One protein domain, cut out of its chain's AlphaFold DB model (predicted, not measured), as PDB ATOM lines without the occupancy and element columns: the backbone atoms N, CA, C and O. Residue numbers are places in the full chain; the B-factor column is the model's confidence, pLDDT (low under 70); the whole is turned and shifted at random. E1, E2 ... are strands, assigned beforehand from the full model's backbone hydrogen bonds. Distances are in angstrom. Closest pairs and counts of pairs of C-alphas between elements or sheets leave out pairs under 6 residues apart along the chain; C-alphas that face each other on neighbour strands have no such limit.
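AT A GLANCE: This is residues 232 to 329 and 396 to 413 of the 483 residues of an uncharacterized protein of Chloroflexi bacterium (UniProt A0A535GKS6). One seven-stranded sheet is curled and folded back on itself into a flattened, barrel-like shape, with E1, E2 and E3 as one leaf facing E5, E6 and E7, and E4 as the hinge. The unnamed tail, residues 396 to 413, runs along the side opposite the hinge, making short pairings first with edge strand E1 and then with edge strand E7. The printed part has 116 residues with no named helix and seven named strands, an all-strand meander in which each strand is the antiparallel neighbour of the one before, in the order E1 to E7. It is compact, with a radius of gyration of the C-alphas of 13.2 A, and only just flat, spanning 39 by 34 by 19 A.

HOW THE PARTS SIT: The sheet is twisted; its hinge is E4, residues 273 to 286, which bends by 92 degrees at residue 277. On one side of it is E3, residues 264 to 267, at 123 degrees, with N 276 and O 264 2.7 A apart. E2, residues 248 to 256, is the next antiparallel neighbour, with N 252 to O 265 at 2.9 A. Edge strand E1, residues 234 to 242, bends by 63 degrees at residue 238 and has N 235 and O 255 of E2 2.8 A apart. On the other side of E4 is E5, residues 289 to 298, with N 283 to O 291 at 2.9 A; E5 bends by 69 degrees at residue 295. E6, residues 301 to 310, follows, with N 292 and O 307 2.8 A apart. Edge strand E7, residues 320 to 327, has N 324 and O 306 of E6 2.8 A apart. Across the fold, the closest C-alphas of E2 and E5 are those of Ala 255 and Ile 292, 7.0 A apart; those of E1 and E7 are Ile 241 and Phe 321, 7.6 A apart. Residues 396 to 397 and 402 to 403 pair parallel with E1, and residues 409 to 410 with E7.

IN THESE COORDINATES: E1 begins at C-alpha 234 (155.556, 167.900, 125.298). From first to last C-alpha E2 measures 26.5 A, and E4 and E6 28.5 A each; E3 measures 10.4 A. E7 ends at C-alpha 327 (160.664, 190.640, 113.058).

THE WHOLE: The C-alphas farthest apart, those of Glu 314 and Arg 329, are 41.7 A apart. Residues 330 to 395 are not printed, and C-alphas 329 and 396 are 34.6 A apart across this cut. No link between named strands is long. Mean pLDDT of the printed part is 75.4; 31 residues are under 70, among them residues 313 to 320 and 396 to 413.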
ATOM      1  N   GLN A 232     159.049 163.252 130.819       65.81
ATOM      2  CA  GLN A 232     159.343 164.204 129.750       65.81
ATOM      3  C   GLN A 232     158.013 164.651 129.151       65.81
ATOM      4  O   GLN A 232     157.124 163.839 128.903       65.81
ATOM      5  N   ASP A 233     157.864 165.959 128.996       77.62
ATOM      6  CA  ASP A 233     156.588 166.618 128.742       77.62
ATOM      7  C   ASP A 233     156.675 167.416 127.441       77.62
ATOM      8  O   ASP A 233     157.689 168.061 127.160       77.62
ATOM      9  N   PHE A 234     155.616 167.337 126.641       81.50
ATOM     10  CA  PHE A 234     155.556 167.900 125.298       81.50
ATOM     11  C   PHE A 234     154.150 168.398 124.963       81.50
ATOM     12  O   PHE A 234     153.165 168.003 125.597       81.50
ATOM     13  N   VAL A 235     154.087 169.228 123.926       84.06
ATOM     14  CA  VAL A 235     152.885 169.583 123.173       84.06
ATOM     15  C   VAL A 235     153.162 169.319 121.698       84.06
ATOM     16  O   VAL A 235     154.205 169.719 121.176       84.06
ATOM     17  N   THR A 236     152.194 168.692 121.042       84.56
ATOM     18  CA  THR A 236     152.074 168.610 119.584       84.56
ATOM     19  C   THR A 236     150.642 168.972 119.183       84.56
ATOM     20  O   THR A 236     149.716 168.800 119.985       84.56
ATOM     21  N   GLY A 237     150.474 169.538 117.989       80.94
ATOM     22  CA  GLY A 237     149.165 169.802 117.402       80.94
ATOM     23  C   GLY A 237     149.218 170.744 116.199       80.94
ATOM     24  O   GLY A 237     149.881 171.786 116.225       80.94
ATOM     25  N   GLY A 238     148.460 170.395 115.161       82.50
ATOM     26  CA  GLY A 238     148.085 171.280 114.057       82.50
ATOM     27  C   GLY A 238     146.598 171.625 114.101       82.50
ATOM     28  O   GLY A 238     145.805 170.864 114.651       82.50
ATOM     29  N   GLY A 239     146.213 172.761 113.520       83.06
ATOM     30  CA  GLY A 239     144.823 173.217 113.491       83.06
ATOM     31  C   GLY A 239     144.652 174.603 112.874       83.06
ATOM     32  O   GLY A 239     145.482 175.071 112.084       83.06
ATOM     33  N   TRP A 240     143.565 175.285 113.236       81.44
ATOM     34  CA  TRP A 240     143.283 176.646 112.784       81.44
ATOM     35  C   TRP A 240     142.651 177.516 113.880       81.44
ATOM     36  O   TRP A 240     141.974 177.035 114.783       81.44
ATOM     37  N   ILE A 241     142.869 178.827 113.777       80.81
ATOM     38  CA  ILE A 241     142.255 179.866 114.616       80.81
ATOM     39  C   ILE A 241     141.517 180.886 113.743       80.81
ATOM     40  O   ILE A 241     141.773 181.004 112.540       80.81
ATOM     41  N   THR A 242     140.636 181.680 114.349       80.94
ATOM     42  CA  THR A 242     140.133 182.918 113.740       80.94
ATOM     43  C   THR A 242     140.966 184.102 114.228       80.94
ATOM     44  O   THR A 242     141.152 184.305 115.427       80.94
ATOM     45  N   THR A 243     141.493 184.895 113.298       74.75
ATOM     46  CA  THR A 243     142.295 186.085 113.598       74.75
ATOM     47  C   THR A 243     141.435 187.225 114.152       74.75
ATOM     48  O   THR A 243     140.211 187.244 114.023       74.75
ATOM     49  N   SER A 244     142.075 188.258 114.706       71.50
ATOM     50  CA  SER A 244     141.392 189.500 115.103       71.50
ATOM     51  C   SER A 244     140.772 190.280 113.930       71.50
ATOM     52  O   SER A 244     139.948 191.160 114.170       71.50
ATOM     53  N   SER A 245     141.128 189.961 112.680       70.06
ATOM     54  CA  SER A 245     140.485 190.463 111.455       70.06
ATOM     55  C   SER A 245     139.369 189.550 110.924       70.06
ATOM     56  O   SER A 245     138.795 189.849 109.880       70.06
ATOM     57  N   GLY A 246     139.041 188.455 111.620       73.62
ATOM     58  CA  GLY A 246     137.988 187.513 111.222       73.62
ATOM     59  C   GLY A 246     138.380 186.539 110.104       73.62
ATOM     60  O   GLY A 246     137.526 185.796 109.627       73.62
ATOM     61  N   THR A 247     139.648 186.519 109.681       78.69
ATOM     62  CA  THR A 247     140.166 185.526 108.724       78.69
ATOM     63  C   THR A 247     140.516 184.222 109.442       78.69
ATOM     64  O   THR A 247     140.780 184.221 110.645       78.69
ATOM     65  N   ARG A 248     140.540 183.097 108.721       83.00
ATOM     66  CA  ARG A 248     141.152 181.864 109.231       83.00
ATOM     67  C   ARG A 248     142.673 181.986 109.136       83.00
ATOM     68  O   ARG A 248     143.176 182.466 108.126       83.00
ATOM     69  N   ALA A 249     143.372 181.532 110.168       86.44
ATOM     70  CA  ALA A 249     144.805 181.289 110.127       86.44
ATOM     71  C   ALA A 249     145.097 179.855 110.560       86.44
ATOM     72  O   ALA A 249     144.521 179.369 111.535       86.44
ATOM     73  N   ASN A 250     145.991 179.191 109.846       89.38
ATOM     74  CA  ASN A 250     146.379 177.810 110.084       89.38
ATOM     75  C   ASN A 250     147.701 177.783 110.855       89.38
ATOM     76  O   ASN A 250     148.584 178.613 110.622       89.38
ATOM     77  N   PHE A 251     147.831 176.840 111.786       90.38
ATOM     78  CA  PHE A 251     149.022 176.685 112.615       90.38
ATOM     79  C   PHE A 251     149.398 175.212 112.780       90.38
ATOM     80  O   PHE A 251     148.542 174.330 112.730       90.38
ATOM     81  N   ALA A 252     150.675 174.967 113.048       88.12
ATOM     82  CA  ALA A 252     151.143 173.728 113.651       88.12
ATOM     83  C   ALA A 252     152.287 174.013 114.620       88.12
ATOM     84  O   ALA A 252     153.111 174.896 114.370       88.12
ATOM     85  N   VAL A 253     152.323 173.300 115.741       89.94
ATOM     86  CA  VAL A 253     153.317 173.511 116.793       89.94
ATOM     87  C   VAL A 253     153.777 172.186 117.384       89.94
ATOM     88  O   VAL A 253     152.986 171.279 117.628       89.94
ATOM     89  N   ALA A 254     155.076 172.104 117.644       88.62
ATOM     90  CA  ALA A 254     155.715 171.035 118.389       88.62
ATOM     91  C   ALA A 254     156.709 171.676 119.365       88.62
ATOM     92  O   ALA A 254     157.483 172.540 118.957       88.62
ATOM     93  N   ALA A 255     156.692 171.299 120.643       88.62
ATOM     94  CA  ALA A 255     157.712 171.695 121.622       88.62
ATOM     95  C   ALA A 255     157.691 170.777 122.853       88.62
ATOM     96  O   ALA A 255     156.658 170.190 123.175       88.62
ATOM     97  N   GLY A 256     158.804 170.672 123.580       86.19
ATOM     98  CA  GLY A 256     158.860 169.851 124.790       86.19
ATOM     99  C   GLY A 256     160.079 170.104 125.669       86.19
ATOM    100  O   GLY A 256     160.885 170.999 125.418       86.19
ATOM    101  N   THR A 257     160.237 169.280 126.707       82.31
ATOM    102  CA  THR A 257     161.347 169.370 127.674       82.31
ATOM    103  C   THR A 257     162.734 169.098 127.076       82.31
ATOM    104  O   THR A 257     163.745 169.387 127.718       82.31
ATOM    105  N   ARG A 258     162.814 168.557 125.854       81.62
ATOM    106  CA  ARG A 258     164.066 168.377 125.111       81.62
ATOM    107  C   ARG A 258     164.496 169.702 124.475       81.62
ATOM    108  O   ARG A 258     163.875 170.185 123.534       81.62
ATOM    109  N   ALA A 259     165.590 170.277 124.974       80.31
ATOM    110  CA  ALA A 259     166.116 171.552 124.490       80.31
ATOM    111  C   ALA A 259     166.352 171.548 122.965       80.31
ATOM    112  O   ALA A 259     167.016 170.654 122.437       80.31
ATOM    113  N   GLY A 260     165.816 172.558 122.275       82.44
ATOM    114  CA  GLY A 260     165.932 172.725 120.824       82.44
ATOM    115  C   GLY A 260     165.003 171.853 119.972       82.44
ATOM    116  O   GLY A 260     164.993 172.042 118.761       82.44
ATOM    117  N   TRP A 261     164.232 170.925 120.555       86.31
ATOM    118  CA  TRP A 261     163.283 170.101 119.800       86.31
ATOM    119  C   TRP A 261     161.954 170.828 119.571       86.31
ATOM    120  O   TRP A 261     161.404 171.427 120.501       86.31
ATOM    121  N   GLY A 262     161.424 170.712 118.350       86.56
ATOM    122  CA  GLY A 262     160.118 171.231 117.965       86.56
ATOM    123  C   GLY A 262     160.165 172.447 117.033       86.56
ATOM    124  O   GLY A 262     161.209 173.068 116.813       86.56
ATOM    125  N   HIS A 263     158.999 172.801 116.493       90.81
ATOM    126  CA  HIS A 263     158.821 173.830 115.474       90.81
ATOM    127  C   HIS A 263     157.544 174.657 115.685       90.81
ATOM    128  O   HIS A 263     156.666 174.326 116.481       90.81
ATOM    129  N   LEU A 264     157.420 175.714 114.882       93.75
ATOM    130  CA  LEU A 264     156.174 176.427 114.615       93.75
ATOM    131  C   LEU A 264     155.990 176.495 113.095       93.75
ATOM    132  O   LEU A 264     156.952 176.754 112.378       93.75
ATOM    133  N   GLN A 265     154.770 176.332 112.608       92.12
ATOM    134  CA  GLN A 265     154.344 176.779 111.285       92.12
ATOM    135  C   GLN A 265     153.088 177.634 111.463       92.12
ATOM    136  O   GLN A 265     152.235 177.315 112.295       92.12
ATOM    137  N   TYR A 266     152.970 178.729 110.718       91.19
ATOM    138  CA  TYR A 266     151.807 179.615 110.763       91.19
ATOM    139  C   TYR A 266     151.587 180.315 109.422       91.19
ATOM    140  O   TYR A 266     152.539 180.808 108.813       91.19
ATOM    141  N   ASN A 267     150.329 180.402 108.997       89.38
ATOM    142  CA  ASN A 267     149.889 181.138 107.812       89.38
ATOM    143  C   ASN A 267     148.500 181.746 108.070       89.38
ATOM    144  O   ASN A 267     147.548 181.010 108.318       89.38
ATOM    145  N   ASP A 268     148.369 183.074 108.007       86.50
ATOM    146  CA  ASP A 268     147.082 183.773 108.174       86.50
ATOM    147  C   ASP A 268     146.338 184.108 106.873       86.50
ATOM    148  O   ASP A 268     145.289 184.762 106.917       86.50
ATOM    149  N   HIS A 269     146.900 183.698 105.728       81.50
ATOM    150  CA  HIS A 269     146.406 183.952 104.369       81.50
ATOM    151  C   HIS A 269     146.186 185.439 104.010       81.50
ATOM    152  O   HIS A 269     145.636 185.739 102.950       81.50
ATOM    153  N   GLY A 270     146.617 186.380 104.860       69.12
ATOM    154  CA  GLY A 270     146.315 187.813 104.743       69.12
ATOM    155  C   GLY A 270     147.508 188.757 104.933       69.12
ATOM    156  O   GLY A 270     147.430 189.912 104.516       69.12
ATOM    157  N   GLY A 271     148.618 188.296 105.517       77.94
ATOM    158  CA  GLY A 271     149.839 189.095 105.650       77.94
ATOM    159  C   GLY A 271     150.997 188.477 106.442       77.94
ATOM    160  O   GLY A 271     152.113 188.987 106.328       77.94
ATOM    161  N   VAL A 272     150.787 187.413 107.224       84.44
ATOM    162  CA  VAL A 272     151.822 186.795 108.068       84.44
ATOM    163  C   VAL A 272     151.930 185.293 107.822       84.44
ATOM    164  O   VAL A 272     151.090 184.495 108.239       84.44
ATOM    165  N   LYS A 273     153.059 184.913 107.225       89.75
ATOM    166  CA  LYS A 273     153.607 183.559 107.233       89.75
ATOM    167  C   LYS A 273     154.797 183.496 108.187       89.75
ATOM    168  O   LYS A 273     155.660 184.374 108.150       89.75
ATOM    169  N   ALA A 274     154.868 182.467 109.027       90.62
ATOM    170  CA  ALA A 274     155.999 182.248 109.923       90.62
ATOM    171  C   ALA A 274     156.395 180.769 109.987       90.62
ATOM    172  O   ALA A 274     155.570 179.913 110.302       90.62
ATOM    173  N   LYS A 275     157.678 180.500 109.740       92.25
ATOM    174  CA  LYS A 275     158.318 179.187 109.868       92.25
ATOM    175  C   LYS A 275     159.312 179.230 111.019       92.25
ATOM    176  O   LYS A 275     160.264 180.007 110.991       92.25
ATOM    177  N   GLY A 276     159.099 178.411 112.038       89.81
ATOM    178  CA  GLY A 276     160.010 178.248 113.163       89.81
ATOM    179  C   GLY A 276     161.352 177.672 112.712       89.81
ATOM    180  O   GLY A 276     161.404 176.766 111.886       89.81
ATOM    181  N   THR A 277     162.437 178.200 113.268       88.19
ATOM    182  CA  THR A 277     163.819 177.742 113.034       88.19
ATOM    183  C   THR A 277     164.468 177.138 114.285       88.19
ATOM    184  O   THR A 277     165.624 176.727 114.237       88.19
ATOM    185  N   GLY A 278     163.725 177.066 115.395       87.62
ATOM    186  CA  GLY A 278     164.085 176.329 116.608       87.62
ATOM    187  C   GLY A 278     163.295 176.785 117.838       87.62
ATOM    188  O   GLY A 278     162.941 177.962 117.956       87.62
ATOM    189  N   VAL A 279     163.029 175.865 118.770       92.19
ATOM    190  CA  VAL A 279     162.466 176.170 120.099       92.19
ATOM    191  C   VAL A 279     163.587 176.617 121.042       92.19
ATOM    192  O   VAL A 279     164.555 175.897 121.276       92.19
ATOM    193  N   THR A 280     163.442 177.810 121.615       92.81
ATOM    194  CA  THR A 280     164.394 178.409 122.572       92.81
ATOM    195  C   THR A 280     163.930 178.334 124.027       92.81
ATOM    196  O   THR A 280     164.757 178.411 124.935       92.81
ATOM    197  N   ARG A 281     162.623 178.169 124.269       91.69
ATOM    198  CA  ARG A 281     162.038 178.106 125.615       91.69
ATOM    199  C   ARG A 281     160.779 177.241 125.618       91.69
ATOM    200  O   ARG A 281     159.964 177.342 124.708       91.69
ATOM    201  N   TYR A 282     160.602 176.458 126.678       90.62
ATOM    202  CA  TYR A 282     159.406 175.663 126.950       90.62
ATOM    203  C   TYR A 282     159.120 175.708 128.459       90.62
ATOM    204  O   TYR A 282     160.022 175.455 129.260       90.62
ATOM    205  N   VAL A 283     157.909 176.106 128.862       90.19
ATOM    206  CA  VAL A 283     157.546 176.358 130.273       90.19
ATOM    207  C   VAL A 283     156.123 175.889 130.567       90.19
ATOM    208  O   VAL A 283     155.218 176.080 129.760       90.19
ATOM    209  N   TRP A 284     155.903 175.327 131.755       89.12
ATOM    210  CA  TRP A 284     154.570 175.000 132.263       89.12
ATOM    211  C   TRP A 284     153.858 176.259 132.771       89.12
ATOM    212  O   TRP A 284     154.354 176.923 133.679       89.12
ATOM    213  N   THR A 285     152.691 176.580 132.207       87.88
ATOM    214  CA  THR A 285     151.835 177.696 132.665       87.88
ATOM    215  C   THR A 285     150.622 177.230 133.475       87.88
ATOM    216  O   THR A 285     149.997 178.037 134.159       87.88
ATOM    217  N   GLY A 286     150.332 175.928 133.457       83.62
ATOM    218  CA  GLY A 286     149.250 175.270 134.185       83.62
ATOM    219  C   GLY A 286     149.382 173.745 134.089       83.62
ATOM    220  O   GLY A 286     150.329 173.257 133.463       83.62
ATOM    221  N   PRO A 287     148.462 172.957 134.676       75.69
ATOM    222  CA  PRO A 287     148.466 171.497 134.523       75.69
ATOM    223  C   PRO A 287     148.389 171.095 133.043       75.69
ATOM    224  O   PRO A 287     149.152 170.253 132.575       75.69
ATOM    225  N   ASN A 288     147.518 171.802 132.328       80.62
ATOM    226  CA  ASN A 288     147.075 171.598 130.959       80.62
ATOM    227  C   ASN A 288     147.413 172.802 130.054       80.62
ATOM    228  O   ASN A 288     146.683 173.103 129.116       80.62
ATOM    229  N   SER A 289     148.494 173.537 130.347       84.94
ATOM    230  CA  SER A 289     148.940 174.635 129.482       84.94
ATOM    231  C   SER A 289     150.456 174.849 129.489       84.94
ATOM    232  O   SER A 289     151.134 174.631 130.505       84.94
ATOM    233  N   ARG A 290     151.004 175.286 128.350       90.56
ATOM    234  CA  ARG A 290     152.434 175.578 128.155       90.56
ATOM    235  C   ARG A 290     152.643 176.946 127.507       90.56
ATOM    236  O   ARG A 290     151.751 177.499 126.870       90.56
ATOM    237  N   HIS A 291     153.852 177.467 127.673       91.88
ATOM    238  CA  HIS A 291     154.373 178.632 126.967       91.88
ATOM    239  C   HIS A 291     155.651 178.239 126.226       91.88
ATOM    240  O   HIS A 291     156.546 177.618 126.808       91.88
ATOM    241  N   ILE A 292     155.725 178.609 124.952       93.25
ATOM    242  CA  ILE A 292     156.779 178.238 124.007       93.25
ATOM    243  C   ILE A 292     157.374 179.529 123.432       93.25
ATOM    244  O   ILE A 292     156.628 180.416 123.024       93.25
ATOM    245  N   GLU A 293     158.699 179.634 123.348       94.31
ATOM    246  CA  GLU A 293     159.379 180.707 122.601       94.31
ATOM    247  C   GLU A 293     160.378 180.110 121.613       94.31
ATOM    248  O   GLU A 293     161.028 179.105 121.914       94.31
ATOM    249  N   GLY A 294     160.596 180.765 120.475       93.19
ATOM    250  CA  GLY A 294     161.580 180.313 119.491       93.19
ATOM    251  C   GLY A 294     161.992 181.365 118.469       93.19
ATOM    252  O   GLY A 294     161.508 182.500 118.470       93.19
ATOM    253  N   THR A 295     162.902 180.984 117.578       93.00
ATOM    254  CA  THR A 295     163.288 181.781 116.402       93.00
ATOM    255  C   THR A 295     162.436 181.401 115.194       93.00
ATOM    256  O   THR A 295     161.950 180.274 115.110       93.00
ATOM    257  N   ALA A 296     162.234 182.326 114.254       93.06
ATOM    258  CA  ALA A 296     161.483 182.069 113.025       93.06
ATOM    259  C   ALA A 296     161.989 182.886 111.827       93.06
ATOM    260  O   ALA A 296     162.593 183.945 111.984       93.06
ATOM    261  N   GLU A 297     161.659 182.409 110.632       91.00
ATOM    262  CA  GLU A 297     161.560 183.184 109.395       91.00
ATOM    263  C   GLU A 297     160.113 183.698 109.282       91.00
ATOM    264  O   GLU A 297     159.185 182.913 109.094       91.00
ATOM    265  N   ILE A 298     159.902 185.008 109.421       90.94
ATOM    266  CA  ILE A 298     158.600 185.683 109.305       90.94
ATOM    267  C   ILE A 298     158.582 186.403 107.958       90.94
ATOM    268  O   ILE A 298     159.387 187.307 107.737       90.94
ATOM    269  N   ASN A 299     157.705 185.997 107.037       89.50
ATOM    270  CA  ASN A 299     157.687 186.472 105.645       89.50
ATOM    271  C   ASN A 299     159.091 186.444 104.988       89.50
ATOM    272  O   ASN A 299     159.496 187.388 104.311       89.50
ATOM    273  N   GLY A 300     159.868 185.386 105.253       86.25
ATOM    274  CA  GLY A 300     161.249 185.224 104.773       86.25
ATOM    275  C   GLY A 300     162.317 186.060 105.500       86.25
ATOM    276  O   GLY A 300     163.484 185.988 105.131       86.25
ATOM    277  N   SER A 301     161.955 186.836 106.527       89.00
ATOM    278  CA  SER A 301     162.879 187.671 107.314       89.00
ATOM    279  C   SER A 301     163.111 187.098 108.724       89.00
ATOM    280  O   SER A 301     162.146 186.667 109.357       89.00
ATOM    281  N   PRO A 302     164.339 187.112 109.280       89.94
ATOM    282  CA  PRO A 302     164.595 186.594 110.624       89.94
ATOM    283  C   PRO A 302     163.804 187.303 111.736       89.94
ATOM    284  O   PRO A 302     163.671 188.528 111.762       89.94
ATOM    285  N   GLY A 303     163.336 186.537 112.716       91.81
ATOM    286  CA  GLY A 303     162.574 187.026 113.862       91.81
ATOM    287  C   GLY A 303     162.453 186.000 114.989       91.81
ATOM    288  O   GLY A 303     163.174 185.001 115.035       91.81
ATOM    289  N   THR A 304     161.541 186.264 115.917       91.75
ATOM    290  CA  THR A 304     161.215 185.384 117.053       91.75
ATOM    291  C   THR A 304     159.711 185.246 117.224       91.75
ATOM    292  O   THR A 304     158.969 186.179 116.908       91.75
ATOM    293  N   TYR A 305     159.274 184.120 117.784       91.38
ATOM    294  CA  TYR A 305     157.883 183.839 118.117       91.38
ATOM    295  C   TYR A 305     157.697 183.518 119.604       91.38
ATOM    296  O   TYR A 305     158.628 183.094 120.292       91.38
ATOM    297  N   GLN A 306     156.463 183.686 120.076       92.62
ATOM    298  CA  GLN A 306     155.957 183.154 121.341       92.62
ATOM    299  C   GLN A 306     154.598 182.495 121.085       92.62
ATOM    300  O   GLN A 306     153.810 183.036 120.306       92.62
ATOM    301  N   VAL A 307     154.309 181.370 121.735       90.56
ATOM    302  CA  VAL A 307     152.998 180.704 121.692       90.56
ATOM    303  C   VAL A 307     152.577 180.285 123.100       90.56
ATOM    304  O   VAL A 307     153.314 179.578 123.784       90.56
ATOM    305  N   ASP A 308     151.374 180.684 123.507       89.06
ATOM    306  CA  ASP A 308     150.655 180.087 124.636       89.06
ATOM    307  C   ASP A 308     149.696 179.002 124.108       89.06
ATOM    308  O   ASP A 308     148.943 179.257 123.163       89.06
ATOM    309  N   VAL A 309     149.722 177.812 124.713       86.88
ATOM    310  CA  VAL A 309     148.918 176.624 124.347       86.88
ATOM    311  C   VAL A 309     148.212 176.054 125.584       86.88
ATOM    312  O   VAL A 309     148.817 176.027 126.659       86.88
ATOM    313  N   ALA A 310     146.952 175.619 125.467       82.88
ATOM    314  CA  ALA A 310     146.194 174.987 126.555       82.88
ATOM    315  C   ALA A 310     145.082 174.033 126.068       82.88
ATOM    316  O   ALA A 310     144.086 174.500 125.513       82.88
ATOM    317  N   ASP A 311     145.259 172.735 126.328       72.31
ATOM    318  CA  ASP A 311     144.305 171.624 126.135       72.31
ATOM    319  C   ASP A 311     143.249 171.677 127.245       72.31
ATOM    320  O   ASP A 311     143.577 171.464 128.412       72.31
ATOM    321  N   ASN A 312     141.996 172.012 126.934       73.25
ATOM    322  CA  ASN A 312     140.956 172.208 127.959       73.25
ATOM    323  C   ASN A 312     139.960 171.039 128.073       73.25
ATOM    324  O   ASN A 312     138.938 171.172 128.754       73.25
ATOM    325  N   GLY A 313     140.298 169.877 127.508       55.62
ATOM    326  CA  GLY A 313     139.527 168.638 127.635       55.62
ATOM    327  C   GLY A 313     138.499 168.399 126.528       55.62
ATOM    328  O   GLY A 313     138.197 169.254 125.696       55.62
ATOM    329  N   GLU A 314     137.978 167.173 126.489       58.91
ATOM    330  CA  GLU A 314     137.341 166.627 125.292       58.91
ATOM    331  C   GLU A 314     135.826 166.933 125.177       58.91
ATOM    332  O   GLU A 314     135.084 166.812 126.160       58.91
ATOM    333  N   PRO A 315     135.304 167.231 123.966       52.28
ATOM    334  CA  PRO A 315     136.033 167.476 122.715       52.28
ATOM    335  C   PRO A 315     136.690 168.868 122.708       52.28
ATOM    336  O   PRO A 315     136.069 169.826 123.168       52.28
ATOM    337  N   GLY A 316     137.891 168.980 122.124       51.56
ATOM    338  CA  GLY A 316     138.821 170.127 122.225       51.56
ATOM    339  C   GLY A 316     138.404 171.451 121.562       51.56
ATOM    340  O   GLY A 316     139.230 172.163 121.003       51.56
ATOM    341  N   ARG A 317     137.119 171.811 121.602       54.34
ATOM    342  CA  ARG A 317     136.581 173.122 121.182       54.34
ATOM    343  C   ARG A 317     136.888 174.251 122.170       54.34
ATOM    344  O   ARG A 317     136.771 175.417 121.816       54.34
ATOM    345  N   ASP A 318     137.220 173.893 123.408       58.03
ATOM    346  CA  ASP A 318     137.533 174.820 124.496       58.03
ATOM    347  C   ASP A 318     139.054 175.097 124.593       58.03
ATOM    348  O   ASP A 318     139.498 175.916 125.402       58.03
ATOM    349  N   ASP A 319     139.860 174.449 123.742       63.41
ATOM    350  CA  ASP A 319     141.305 174.646 123.598       63.41
ATOM    351  C   ASP A 319     141.674 176.093 123.239       63.41
ATOM    352  O   ASP A 319     140.929 176.813 122.562       63.41
ATOM    353  N   THR A 320     142.884 176.517 123.628       67.81
ATOM    354  CA  THR A 320     143.419 177.832 123.231       67.81
ATOM    355  C   THR A 320     144.842 177.771 122.682       67.81
ATOM    356  O   THR A 320     145.726 177.199 123.310       67.81
ATOM    357  N   PHE A 321     145.069 178.471 121.570       77.00
ATOM    358  CA  PHE A 321     146.370 178.757 120.959       77.00
ATOM    359  C   PHE A 321     146.491 180.275 120.784       77.00
ATOM    360  O   PHE A 321     145.571 180.915 120.264       77.00
ATOM    361  N   ARG A 322     147.594 180.886 121.225       78.38
ATOM    362  CA  ARG A 322     147.813 182.343 121.118       78.38
ATOM    363  C   ARG A 322     149.253 182.638 120.727       78.38
ATOM    364  O   ARG A 322     150.157 182.476 121.539       78.38
ATOM    365  N   GLY A 323     149.459 183.077 119.488       73.50
ATOM    366  CA  GLY A 323     150.781 183.399 118.954       73.50
ATOM    367  C   GLY A 323     151.134 184.887 119.025       73.50
ATOM    368  O   GLY A 323     150.274 185.764 118.984       73.50
ATOM    369  N   ARG A 324     152.428 185.187 119.086       78.88
ATOM    370  CA  ARG A 324     153.008 186.523 118.870       78.88
ATOM    371  C   ARG A 324     154.286 186.357 118.069       78.88
ATOM    372  O   ARG A 324     154.998 185.377 118.276       78.88
ATOM    373  N   ALA A 325     154.628 187.331 117.234       73.62
ATOM    374  CA  ALA A 325     155.925 187.336 116.570       73.62
ATOM    375  C   ALA A 325     156.517 188.743 116.453       73.62
ATOM    376  O   ALA A 325     155.799 189.743 116.415       73.62
ATOM    377  N   ALA A 326     157.842 188.811 116.389       75.12
ATOM    378  CA  ALA A 326     158.598 190.045 116.228       75.12
ATOM    379  C   ALA A 326     159.691 189.841 115.172       75.12
ATOM    380  O   ALA A 326     160.574 188.996 115.333       75.12
ATOM    381  N   GLY A 327     159.623 190.613 114.086       66.25
ATOM    382  CA  GLY A 327     160.664 190.640 113.058       66.25
ATOM    383  C   GLY A 327     161.896 191.400 113.545       66.25
ATOM    384  O   GLY A 327     161.782 192.477 114.137       66.25
ATOM    385  N   ARG A 328     163.091 190.866 113.288       52.62
ATOM    386  CA  ARG A 328     164.347 191.547 113.602       52.62
ATOM    387  C   ARG A 328     164.708 192.463 112.433       52.62
ATOM    388  O   ARG A 328     165.262 192.012 111.439       52.62
ATOM    389  N   ARG A 329     164.399 193.758 112.553       43.53
ATOM    390  CA  ARG A 329     164.811 194.765 111.564       43.53
ATOM    391  C   ARG A 329     166.339 194.805 111.468       43.53
ATOM    392  O   ARG A 329     167.004 195.212 112.421       43.53
ATOM    393  N   MET A 396     150.705 166.651 126.482       52.34
ATOM    394  CA  MET A 396     149.485 167.288 125.980       52.34
ATOM    395  C   MET A 396     149.329 167.083 124.476       52.34
ATOM    396  O   MET A 396     150.311 167.074 123.731       52.34
ATOM    397  N   LYS A 397     148.076 166.999 124.032       51.94
ATOM    398  CA  LYS A 397     147.712 167.065 122.617       51.94
ATOM    399  C   LYS A 397     146.868 168.303 122.399       51.94
ATOM    400  O   LYS A 397     145.953 168.539 123.178       51.94
ATOM    401  N   HIS A 398     147.118 169.028 121.321       49.75
ATOM    402  CA  HIS A 398     146.127 169.956 120.801       49.75
ATOM    403  C   HIS A 398     145.337 169.295 119.685       49.75
ATOM    404  O   HIS A 398     145.913 168.794 118.718       49.75
ATOM    405  N   GLU A 399     144.013 169.294 119.820       41.03
ATOM    406  CA  GLU A 399     143.147 168.821 118.749       41.03
ATOM    407  C   GLU A 399     142.825 169.948 117.739       41.03
ATOM    408  O   GLU A 399     142.847 171.125 118.098       41.03
ATOM    409  N   PRO A 400     142.532 169.624 116.464       35.44
ATOM    410  CA  PRO A 400     142.529 170.578 115.348       35.44
ATOM    411  C   PRO A 400     141.264 171.428 115.186       35.44
ATOM    412  O   PRO A 400     141.077 172.069 114.144       35.44
ATOM    413  N   HIS A 401     140.407 171.431 116.208       41.22
ATOM    414  CA  HIS A 401     139.099 172.073 116.198       41.22
ATOM    415  C   HIS A 401     139.206 173.600 116.023       41.22
ATOM    416  O   HIS A 401     140.274 174.189 115.870       41.22
ATOM    417  N   SER A 402     138.061 174.278 116.095       32.69
ATOM    418  CA  SER A 402     137.970 175.744 116.164       32.69
ATOM    419  C   SER A 402     138.548 176.303 117.478       32.69
ATOM    420  O   SER A 402     137.799 176.776 118.334       32.69
ATOM    421  N   VAL A 403     139.871 176.271 117.632       41.81
ATOM    422  CA  VAL A 403     140.598 176.716 118.828       41.81
ATOM    423  C   VAL A 403     140.297 178.191 119.132       41.81
ATOM    424  O   VAL A 403     140.463 179.066 118.274       41.81
ATOM    425  N   VAL A 404     139.890 178.500 120.371       30.16
ATOM    426  CA  VAL A 404     139.443 179.846 120.793       30.16
ATOM    427  C   VAL A 404     140.649 180.741 121.131       30.16
ATOM    428  O   VAL A 404     140.875 181.206 122.254       30.16
ATOM    429  N   GLY A 405     141.474 180.965 120.109       30.08
ATOM    430  CA  GLY A 405     142.605 181.886 120.110       30.08
ATOM    431  C   GLY A 405     142.181 183.316 119.781       30.08
ATOM    432  O   GLY A 405     141.410 183.545 118.855       30.08
ATOM    433  N   VAL A 406     142.710 184.303 120.512       32.00
ATOM    434  CA  VAL A 406     142.502 185.728 120.202       32.00
ATOM    435  C   VAL A 406     143.847 186.447 120.204       32.00
ATOM    436  O   VAL A 406     144.614 186.340 121.160       32.00
ATOM    437  N   VAL A 407     144.065 187.234 119.146       42.94
ATOM    438  CA  VAL A 407     145.259 188.043 118.849       42.94
ATOM    439  C   VAL A 407     146.521 187.241 118.493       42.94
ATOM    440  O   VAL A 407     147.271 186.819 119.367       42.94
ATOM    441  N   TRP A 408     146.840 187.202 117.193       41.59
ATOM    442  CA  TRP A 408     148.233 187.344 116.751       41.59
ATOM    443  C   TRP A 408     148.603 188.834 116.766       41.59
ATOM    444  O   TRP A 408     147.801 189.685 116.377       41.59
ATOM    445  N   THR A 409     149.812 189.179 117.207       46.75
ATOM    446  CA  THR A 409     150.382 190.525 117.013       46.75
ATOM    447  C   THR A 409     151.771 190.395 116.417       46.75
ATOM    448  O   THR A 409     152.641 189.769 117.025       46.75
ATOM    449  N   VAL A 410     151.990 191.035 115.266       41.28
ATOM    450  CA  VAL A 410     153.336 191.391 114.814       41.28
ATOM    451  C   VAL A 410     153.747 192.629 115.600       41.28
ATOM    452  O   VAL A 410     153.235 193.721 115.352       41.28
ATOM    453  N   LEU A 411     154.617 192.457 116.596       42.84
ATOM    454  CA  LEU A 411     155.083 193.579 117.403       42.84
ATOM    455  C   LEU A 411     156.280 194.236 116.715       42.84
ATOM    456  O   LEU A 411     157.434 193.869 116.922       42.84
ATOM    457  N   ASP A 412     155.975 195.198 115.852       36.19
ATOM    458  CA  ASP A 412     156.981 195.979 115.149       36.19
ATOM    459  C   ASP A 412     157.700 196.901 116.152       36.19
ATOM    460  O   ASP A 412     157.092 197.799 116.742       36.19
ATOM    461  N   CYS A 413     158.993 196.653 116.390       32.53
ATOM    462  CA  CYS A 413     159.815 197.400 117.348       32.53
ATOM    463  C   CYS A 413     160.123 198.821 116.849       32.53
ATOM    464  O   CYS A 413     161.247 199.148 116.460       32.53
TER     465      CYS A 413